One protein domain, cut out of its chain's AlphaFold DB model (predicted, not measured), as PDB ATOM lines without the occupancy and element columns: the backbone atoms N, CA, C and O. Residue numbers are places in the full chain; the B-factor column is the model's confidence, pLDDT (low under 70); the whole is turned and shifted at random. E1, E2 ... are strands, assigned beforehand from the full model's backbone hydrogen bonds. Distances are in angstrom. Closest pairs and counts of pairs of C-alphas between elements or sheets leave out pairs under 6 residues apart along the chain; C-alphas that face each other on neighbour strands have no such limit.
ATOM      1  N   GLN A   2     162.659 153.815  81.584       81.31
ATOM      2  CA  GLN A   2     162.400 155.240  81.335       81.31
ATOM      3  C   GLN A   2     161.408 155.714  82.413       81.31
ATOM      4  O   GLN A   2     160.214 155.466  82.245       81.31
ATOM      5  N   PRO A   3     161.872 156.227  83.569       91.62
ATOM      6  CA  PRO A   3     160.998 156.601  84.679       91.62
ATOM      7  C   PRO A   3     160.581 158.079  84.636       91.62
ATOM      8  O   PRO A   3     161.332 158.924  84.153       91.62
ATOM      9  N   PHE A   4     159.439 158.394  85.243       94.56
ATOM     10  CA  PHE A   4     158.987 159.759  85.510       94.56
ATOM     11  C   PHE A   4     158.358 159.855  86.900       94.56
ATOM     12  O   PHE A   4     157.543 159.006  87.267       94.56
ATOM     13  N   LEU A   5     158.731 160.881  87.670       95.38
ATOM     14  CA  LEU A   5     158.171 161.164  88.992       95.38
ATOM     15  C   LEU A   5     157.301 162.416  88.934       95.38
ATOM     16  O   LEU A   5     157.680 163.400  88.311       95.38
ATOM     17  N   TYR A   6     156.160 162.383  89.617       95.19
ATOM     18  CA  TYR A   6     155.230 163.507  89.667       95.19
ATOM     19  C   TYR A   6     154.539 163.573  91.026       95.19
ATOM     20  O   TYR A   6     153.992 162.573  91.485       95.19
ATOM     21  N   GLU A   7     154.543 164.730  91.679       95.69
ATOM     22  CA  GLU A   7     153.767 164.948  92.902       95.69
ATOM     23  C   GLU A   7     152.392 165.516  92.540       95.69
ATOM     24  O   GLU A   7     152.298 166.538  91.863       95.69
ATOM     25  N   LEU A   8     151.318 164.855  92.981       95.88
ATOM     26  CA  LEU A   8     149.959 165.307  92.700       95.88
ATOM     27  C   LEU A   8     149.689 166.672  93.360       95.88
ATOM     28  O   LEU A   8     149.738 166.757  94.591       95.88
ATOM     29  N   PRO A   9     149.325 167.712  92.588       93.06
ATOM     30  CA  PRO A   9     149.008 169.025  93.149       93.06
ATOM     31  C   PRO A   9     147.668 169.024  93.894       93.06
ATOM     32  O   PRO A   9     147.476 169.768  94.853       93.06
ATOM     33  N   GLU A  10     146.748 168.157  93.476       95.06
ATOM     34  CA  GLU A  10     145.399 168.027  94.012       95.06
ATOM     35  C   GLU A  10     145.006 166.550  94.135       95.06
ATOM     36  O   GLU A  10     145.700 165.644  93.670       95.06
ATOM     37  N   LYS A  11     143.882 166.282  94.803       95.25
ATOM     38  CA  LYS A  11     143.372 164.919  94.964       95.25
ATOM     39  C   LYS A  11     142.868 164.375  93.622       95.25
ATOM     40  O   LYS A  11     141.971 164.960  93.030       95.25
ATOM     41  N   VAL A  12     143.325 163.181  93.242       95.31
ATOM     42  CA  VAL A  12     142.814 162.427  92.083       95.31
ATOM     43  C   VAL A  12     142.286 161.072  92.553       95.31
ATOM     44  O   VAL A  12     143.026 160.218  93.047       95.31
ATOM     45  N   GLY A  13     140.973 160.861  92.436       93.06
ATOM     46  CA  GLY A  13     140.317 159.641  92.913       93.06
ATOM     47  C   GLY A  13     140.558 159.398  94.410       93.06
ATOM     48  O   GLY A  13     140.164 160.204  95.254       93.06
ATOM     49  N   LYS A  14     141.200 158.273  94.757       94.75
ATOM     50  CA  LYS A  14     141.559 157.932  96.149       94.75
ATOM     51  C   LYS A  14     142.895 158.527  96.616       94.75
ATOM     52  O   LYS A  14     143.200 158.430  97.802       94.75
ATOM     53  N   PHE A  15     143.692 159.095  95.712       96.62
ATOM     54  CA  PHE A  15     145.032 159.590  96.013       96.62
ATOM     55  C   PHE A  15     144.966 161.075  96.393       96.62
ATOM     56  O   PHE A  15     144.527 161.881  95.573       96.62
ATOM     57  N   PRO A  16     145.329 161.457  97.632       96.69
ATOM     58  CA  PRO A  16     145.320 162.856  98.054       96.69
ATOM     59  C   PRO A  16     146.426 163.668  97.362       96.69
ATOM     60  O   PRO A  16     147.398 163.102  96.857       96.69
ATOM     61  N   ALA A  17     146.301 164.998  97.409       96.75
ATOM     62  CA  ALA A  17     147.394 165.912  97.070       96.75
ATOM     63  C   ALA A  17     148.673 165.551  97.855       96.75
ATOM     64  O   ALA A  17     148.592 165.119  99.009       96.75
ATOM     65  N   GLY A  18     149.838 165.699  97.226       96.31
ATOM     66  CA  GLY A  18     151.135 165.285  97.775       96.31
ATOM     67  C   GLY A  18     151.453 163.790  97.625       96.31
ATOM     68  O   GLY A  18     152.489 163.322  98.097       96.31
ATOM     69  N   THR A  19     150.578 163.006  96.980       98.00
ATOM     70  CA  THR A  19     150.933 161.644  96.549       98.00
ATOM     71  C   THR A  19     152.009 161.732  95.471       98.00
ATOM     72  O   THR A  19     151.823 162.434  94.479       98.00
ATOM     73  N   ILE A  20     153.100 160.982  95.629       98.19
ATOM     74  CA  ILE A  20     154.130 160.853  94.597       98.19
ATOM     75  C   ILE A  20     153.740 159.705  93.674       98.19
ATOM     76  O   ILE A  20     153.560 158.570  94.114       98.19
ATOM     77  N   LEU A  21     153.625 159.998  92.391       98.12
ATOM     78  CA  LEU A  21     153.428 159.033  91.326       98.12
ATOM     79  C   LEU A  21     154.764 158.713  90.668       98.12
ATOM     80  O   LEU A  21     155.591 159.599  90.462       98.12
ATOM     81  N   ALA A  22     154.949 157.445  90.321       97.69
ATOM     82  CA  ALA A  22     156.046 156.980  89.491       97.69
ATOM     83  C   ALA A  22     155.464 156.251  88.286       97.69
ATOM     84  O   ALA A  22     154.798 155.227  88.449       97.69
ATOM     85  N   SER A  23     155.710 156.778  87.090       97.44
ATOM     86  CA  SER A  23     155.453 156.057  85.849       97.44
ATOM     87  C   SER A  23     156.753 155.489  85.301       97.44
ATOM     88  O   SER A  23     157.818 156.083  85.473       97.44
ATOM     89  N   GLY A  24     156.695 154.330  84.657       95.88
ATOM     90  CA  GLY A  24     157.866 153.733  84.032       95.88
ATOM     91  C   GLY A  24     157.508 152.735  82.946       95.88
ATOM     92  O   GLY A  24     156.438 152.134  82.966       95.88
ATOM     93  N   ASN A  25     158.434 152.546  82.007       95.31
ATOM     94  CA  ASN A  25     158.339 151.482  81.012       95.31
ATOM     95  C   ASN A  25     158.882 150.154  81.578       95.31
ATOM     96  O   ASN A  25     160.100 149.938  81.619       95.31
ATOM     97  N   GLY A  26     157.976 149.299  82.050       95.19
ATOM     98  CA  GLY A  26     158.232 147.944  82.524       95.19
ATOM     99  C   GLY A  26     158.515 146.990  81.364       95.19
ATOM    100  O   GLY A  26     157.660 146.746  80.512       95.19
ATOM    101  N   ILE A  27     159.720 146.418  81.339       94.31
ATOM    102  CA  ILE A  27     160.156 145.461  80.315       94.31
ATOM    103  C   ILE A  27     160.326 144.090  80.986       94.31
ATOM    104  O   ILE A  27     161.210 143.946  81.835       94.31
ATOM    105  N   PRO A  28     159.508 143.077  80.638       93.38
ATOM    106  CA  PRO A  28     159.664 141.727  81.169       93.38
ATOM    107  C   PRO A  28     161.043 141.155  80.826       93.38
ATOM    108  O   PRO A  28     161.601 141.479  79.781       93.38
ATOM    109  N   GLY A  29     161.569 140.237  81.642       92.62
ATOM    110  CA  GLY A  29     162.909 139.661  81.430       92.62
ATOM    111  C   GLY A  29     163.108 138.961  80.075       92.62
ATOM    112  O   GLY A  29     164.236 138.841  79.610       92.62
ATOM    113  N   GLY A  30     162.022 138.539  79.418       93.44
ATOM    114  CA  GLY A  30     162.040 137.998  78.054       93.44
ATOM    115  C   GLY A  30     161.947 139.045  76.936       93.44
ATOM    116  O   GLY A  30     161.860 138.656  75.777       93.44
ATOM    117  N   PHE A  31     161.916 140.344  77.259       94.62
ATOM    118  CA  PHE A  31     161.771 141.460  76.310       94.62
ATOM    119  C   PHE A  31     160.567 141.301  75.364       94.62
ATOM    120  O   PHE A  31     160.615 141.681  74.200       94.62
ATOM    121  N   SER A  32     159.468 140.722  75.850       96.25
ATOM    122  CA  SER A  32     158.294 140.422  75.021       96.25
ATOM    123  C   SER A  32     157.402 141.635  74.752       96.25
ATOM    124  O   SER A  32     156.622 141.616  73.804       96.25
ATOM    125  N   SER A  33     157.482 142.669  75.593       97.00
ATOM    126  CA  SER A  33     156.624 143.852  75.519       97.00
ATOM    127  C   SER A  33     157.255 145.068  76.201       97.00
ATOM    128  O   SER A  33     158.165 144.935  77.023       97.00
ATOM    129  N   THR A  34     156.725 146.243  75.878       97.81
ATOM    130  CA  THR A  34     156.890 147.496  76.629       97.81
ATOM    131  C   THR A  34     155.594 147.812  77.366       97.81
ATOM    132  O   THR A  34     154.522 147.707  76.766       97.81
ATOM    133  N   ASN A  35     155.658 148.199  78.637       97.31
ATOM    134  CA  ASN A  35     154.480 148.387  79.483       97.31
ATOM    135  C   ASN A  35     154.586 149.700  80.254       97.31
ATOM    136  O   ASN A  35     155.472 149.842  81.088       97.31
ATOM    137  N   ILE A  36     153.687 150.651  80.015       97.94
ATOM    138  CA  ILE A  36     153.635 151.873  80.820       97.94
ATOM    139  C   ILE A  36     152.877 151.559  82.105       97.94
ATOM    140  O   ILE A  36     151.667 151.337  82.089       97.94
ATOM    141  N   GLU A  37     153.598 151.516  83.216       97.75
ATOM    142  CA  GLU A  37     153.066 151.192  84.536       97.75
ATOM    143  C   GLU A  37     153.032 152.436  85.415       97.75
ATOM    144  O   GLU A  37     153.982 153.212  85.422       97.75
ATOM    145  N   LEU A  38     151.967 152.588  86.200       98.12
ATOM    146  CA  LEU A  38     151.816 153.653  87.181       98.12
ATOM    147  C   LEU A  38     151.854 153.074  88.595       98.12
ATOM    148  O   LEU A  38     151.121 152.139  88.922       98.12
ATOM    149  N   HIS A  39     152.681 153.673  89.439       98.25
ATOM    150  CA  HIS A  39     152.813 153.381  90.858       98.25
ATOM    151  C   HIS A  39     152.577 154.652  91.676       98.25
ATOM    152  O   HIS A  39     152.786 155.762  91.189       98.25
ATOM    153  N   ALA A  40     152.160 154.496  92.930       98.44
ATOM    154  CA  ALA A  40     151.913 155.607  93.840       98.44
ATOM    155  C   ALA A  40     152.551 155.373  95.209       98.44
ATOM    156  O   ALA A  40     152.561 154.253  95.724       98.44
ATOM    157  N   SER A  41     153.000 156.459  95.823       98.62
ATOM    158  CA  SER A  41     153.480 156.533  97.193       98.62
ATOM    159  C   SER A  41     152.768 157.667  97.927       98.62
ATOM    160  O   SER A  41     152.827 158.828  97.525       98.62
ATOM    161  N   THR A  42     152.101 157.337  99.031       98.06
ATOM    162  CA  THR A  42     151.424 158.310  99.910       98.06
ATOM    163  C   THR A  42     152.256 158.659 101.146       98.06
ATOM    164  O   THR A  42     151.769 159.322 102.057       98.06
ATOM    165  N   ASP A  43     153.504 158.187 101.213       97.38
ATOM    166  CA  ASP A  43     154.410 158.340 102.357       97.38
ATOM    167  C   ASP A  43     155.757 158.969 101.963       97.38
ATOM    168  O   ASP A  43     156.783 158.747 102.614       97.38
ATOM    169  N   LYS A  44     155.720 159.819 100.929       94.94
ATOM    170  CA  LYS A  44     156.860 160.579 100.393       94.94
ATOM    171  C   LYS A  44     157.963 159.689  99.808       94.94
ATOM    172  O   LYS A  44     159.148 159.928 100.030       94.94
ATOM    173  N   GLY A  45     157.565 158.661  99.063       96.81
ATOM    174  CA  GLY A  45     158.455 157.797  98.285       96.81
ATOM    175  C   GLY A  45     159.075 156.640  99.070       96.81
ATOM    176  O   GLY A  45     159.979 155.988  98.548       96.81
ATOM    177  N   LYS A  46     158.631 156.375 100.308       97.62
ATOM    178  CA  LYS A  46     159.197 155.301 101.143       97.62
ATOM    179  C   LYS A  46     158.645 153.936 100.757       97.62
ATOM    180  O   LYS A  46     159.407 152.977 100.667       97.62
ATOM    181  N   THR A  47     157.338 153.848 100.531       98.31
ATOM    182  CA  THR A  47     156.669 152.640 100.047       98.31
ATOM    183  C   THR A  47     155.851 152.942  98.800       98.31
ATOM    184  O   THR A  47     155.382 154.063  98.595       98.31
ATOM    185  N   TRP A  48     155.713 151.929  97.946       98.44
ATOM    186  CA  TRP A  48     155.092 152.044  96.632       98.44
ATOM    187  C   TRP A  48     154.033 150.966  96.457       98.44
ATOM    188  O   TRP A  48     154.242 149.812  96.829       98.44
ATOM    189  N   GLN A  49     152.910 151.344  95.857       97.88
ATOM    190  CA  GLN A  49     151.880 150.414  95.407       97.88
ATOM    191  C   GLN A  49     151.695 150.540  93.899       97.88
ATOM    192  O   GLN A  49     151.707 151.649  93.358       97.88
ATOM    193  N   PHE A  50     151.490 149.407  93.231       98.06
ATOM    194  CA  PHE A  50     151.022 149.391  91.851       98.06
ATOM    195  C   PHE A  50     149.627 150.018  91.769       98.06
ATOM    196  O   PHE A  50     148.756 149.727  92.594       98.06
ATOM    197  N   VAL A  51     149.425 150.889  90.784       97.75
ATOM    198  CA  VAL A  51     148.144 151.556  90.523       97.75
ATOM    199  C   VAL A  51     147.489 150.957  89.291       97.75
ATOM    200  O   VAL A  51     146.355 150.491  89.374       97.75
ATOM    201  N   SER A  52     148.192 150.962  88.158       96.81
ATOM    202  CA  SER A  52     147.629 150.517  86.885       96.81
ATOM    203  C   SER A  52     148.696 150.203  85.843       96.81
ATOM    204  O   SER A  52     149.728 150.869  85.775       96.81
ATOM    205  N   LEU A  53     148.375 149.260  84.959       97.88
ATOM    206  CA  LEU A  53     149.005 149.127  83.650       97.88
ATOM    207  C   LEU A  53     148.254 150.069  82.705       97.88
ATOM    208  O   LEU A  53     147.081 149.842  82.420       97.88
ATOM    209  N   VAL A  54     148.905 151.152  82.293       97.62
ATOM    210  CA  VAL A  54     148.302 152.223  81.487       97.62
ATOM    211  C   VAL A  54     148.209 151.807  80.024       97.62
ATOM    212  O   VAL A  54     147.166 151.971  79.399       97.62
ATOM    213  N   ALA A  55     149.295 151.261  79.481       97.62
ATOM    214  CA  ALA A  55     149.368 150.838  78.090       97.62
ATOM    215  C   ALA A  55     150.403 149.721  77.909       97.62
ATOM    216  O   ALA A  55     151.372 149.626  78.665       97.62
ATOM    217  N   THR A  56     150.218 148.917  76.861       97.75
ATOM    218  CA  THR A  56     151.158 147.873  76.436       97.75
ATOM    219  C   THR A  56     151.439 148.012  74.945       97.75
ATOM    220  O   THR A  56     150.517 148.155  74.141       97.75
ATOM    221  N   GLY A  57     152.719 147.950  74.588       96.81
ATOM    222  CA  GLY A  57     153.220 147.876  73.217       96.81
ATOM    223  C   GLY A  57     153.958 146.562  72.962       96.81
ATOM    224  O   GLY A  57     154.080 145.712  73.850       96.81
ATOM    225  N   THR A  58     154.461 146.382  71.741       96.88
ATOM    226  CA  THR A  58     155.242 145.188  71.374       96.88
ATOM    227  C   THR A  58     156.609 145.146  72.059       96.88
ATOM    228  O   THR A  58     156.966 146.033  72.833       96.88
ATOM    229  N   ALA A  59     157.393 144.102  71.777       96.50
ATOM    230  CA  ALA A  59     158.783 143.998  72.205       96.50
ATOM    231  C   ALA A  59     159.574 145.294  71.914       96.50
ATOM    232  O   ALA A  59     159.351 145.912  70.865       96.50
ATOM    233  N   PRO A  60     160.497 145.697  72.809       94.19
ATOM    234  CA  PRO A  60     161.299 146.896  72.635       94.19
ATOM    235  C   PRO A  60     162.145 146.787  71.362       94.19
ATOM    236  O   PRO A  60     163.090 146.002  71.287       94.19
ATOM    237  N   ASN A  61     161.780 147.572  70.352       91.88
ATOM    238  CA  ASN A  61     162.418 147.593  69.043       91.88
ATOM    239  C   ASN A  61     162.319 149.001  68.449       91.88
ATOM    240  O   ASN A  61     161.241 149.437  68.066       91.88
ATOM    241  N   THR A  62     163.450 149.691  68.332       87.50
ATOM    242  CA  THR A  62     163.516 151.067  67.816       87.50
ATOM    243  C   THR A  62     163.474 151.156  66.286       87.50
ATOM    244  O   THR A  62     163.569 152.244  65.731       87.50
ATOM    245  N   THR A  63     163.304 150.037  65.576       86.56
ATOM    246  CA  THR A  63     163.143 150.039  64.115       86.56
ATOM    247  C   THR A  63     161.788 150.632  63.732       86.56
ATOM    248  O   THR A  63     160.756 150.220  64.264       86.56
ATOM    249  N   ASN A  64     161.769 151.547  62.760       78.00
ATOM    250  CA  ASN A  64     160.528 152.060  62.171       78.00
ATOM    251  C   ASN A  64     159.633 150.896  61.715       78.00
ATOM    252  O   ASN A  64     160.150 149.919  61.172       78.00
ATOM    253  N   SER A  65     158.312 151.013  61.908       83.75
ATOM    254  CA  SER A  65     157.267 149.968  61.764       83.75
ATOM    255  C   SER A  65     157.075 149.006  62.941       83.75
ATOM    256  O   SER A  65     156.057 148.310  62.985       83.75
ATOM    257  N   ALA A  66     157.982 148.980  63.922       90.62
ATOM    258  CA  ALA A  66     157.676 148.354  65.204       90.62
ATOM    259  C   ALA A  66     156.600 149.168  65.954       90.62
ATOM    260  O   ALA A  66     156.403 150.348  65.678       90.62
ATOM    261  N   THR A  67     155.898 148.543  66.907       94.94
ATOM    262  CA  THR A  67     154.829 149.204  67.688       94.94
ATOM    263  C   THR A  67     155.011 149.149  69.220       94.94
ATOM    264  O   THR A  67     154.043 148.912  69.951       94.94
TER     265      THR A  67
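AT A GLANCE: This is residues 2 to 67 of the 257 residues of an uncharacterized protein of Sphaerobolus stellatus (strain SS14) (UniProt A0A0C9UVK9). The model is a single, twisted sheet of four strands, E1 to E4, going back and forth side by side like a ribbon, with loops at both ends of the strands and no helix over either face. The strands run along the length of the shape, the long loop of residues 8 to 19 lies at one end, and the tail after E4, residues 58 to 67, makes the other end. The printed part has 66 residues with no named helix and four named strands, E1, E2, E3 and E4 along the chain, in the same order across the sheet and antiparallel throughout. The class is all strand, though 29 of the 66 residues, under half, are in named elements. The whole is loose, with a radius of gyration of the C-alphas of 14.1 A, and elongated, spanning 40 by 21 by 16 A.

HOW THE PARTS SIT: E1, residues 3 to 7, is an edge strand and forms a hairpin with E2, residues 20 to 26; their directions stand at 164 degrees, the C-alphas of Pro 3 and Gly 24 face each other at 4.3 A, and N 6 and O 21 are within hydrogen-bond range at 3.0 A. E2 forms the next hairpin with E3, residues 34 to 41, at 160 degrees, with N 22 and O 39 at 2.9 A and N 39 and O 22 at 2.8 A, both within hydrogen-bond range. E3 forms a third hairpin with E4, residues 49 to 57, at 162 degrees; N 36 and O 55 are within hydrogen-bond range at 2.9 A, and so are N 57 and O 34 at 2.8 A. These four strands make a meander, each strand the antiparallel neighbour of the one before. E4, the other edge strand, bends by 54 degrees at residue 54. E1 and E4 are apart. From edge to edge the strands' lines turn by 47 degrees.

IN THESE COORDINATES: E1 begins at C-alpha 3, at (160.998, 156.601, 84.679), and is 13.8 A long. E2 is 18.1 A long and E3 is 22.7 A. E4, the longest by residues with 9, measures 22.4 A and ends at C-alpha 57, at (153.220, 147.876, 73.217).

THE WHOLE: The two C-alphas farthest apart, those of Asp 43 and Ser 65, are 41.5 A from each other. The link E1 to E2 is long, with 12 residues; the links E2 to E3 and E3 to E4 are short, with 7 each. The printed part has no cut, its mean pLDDT is 95.2, and no printed residue is under 70.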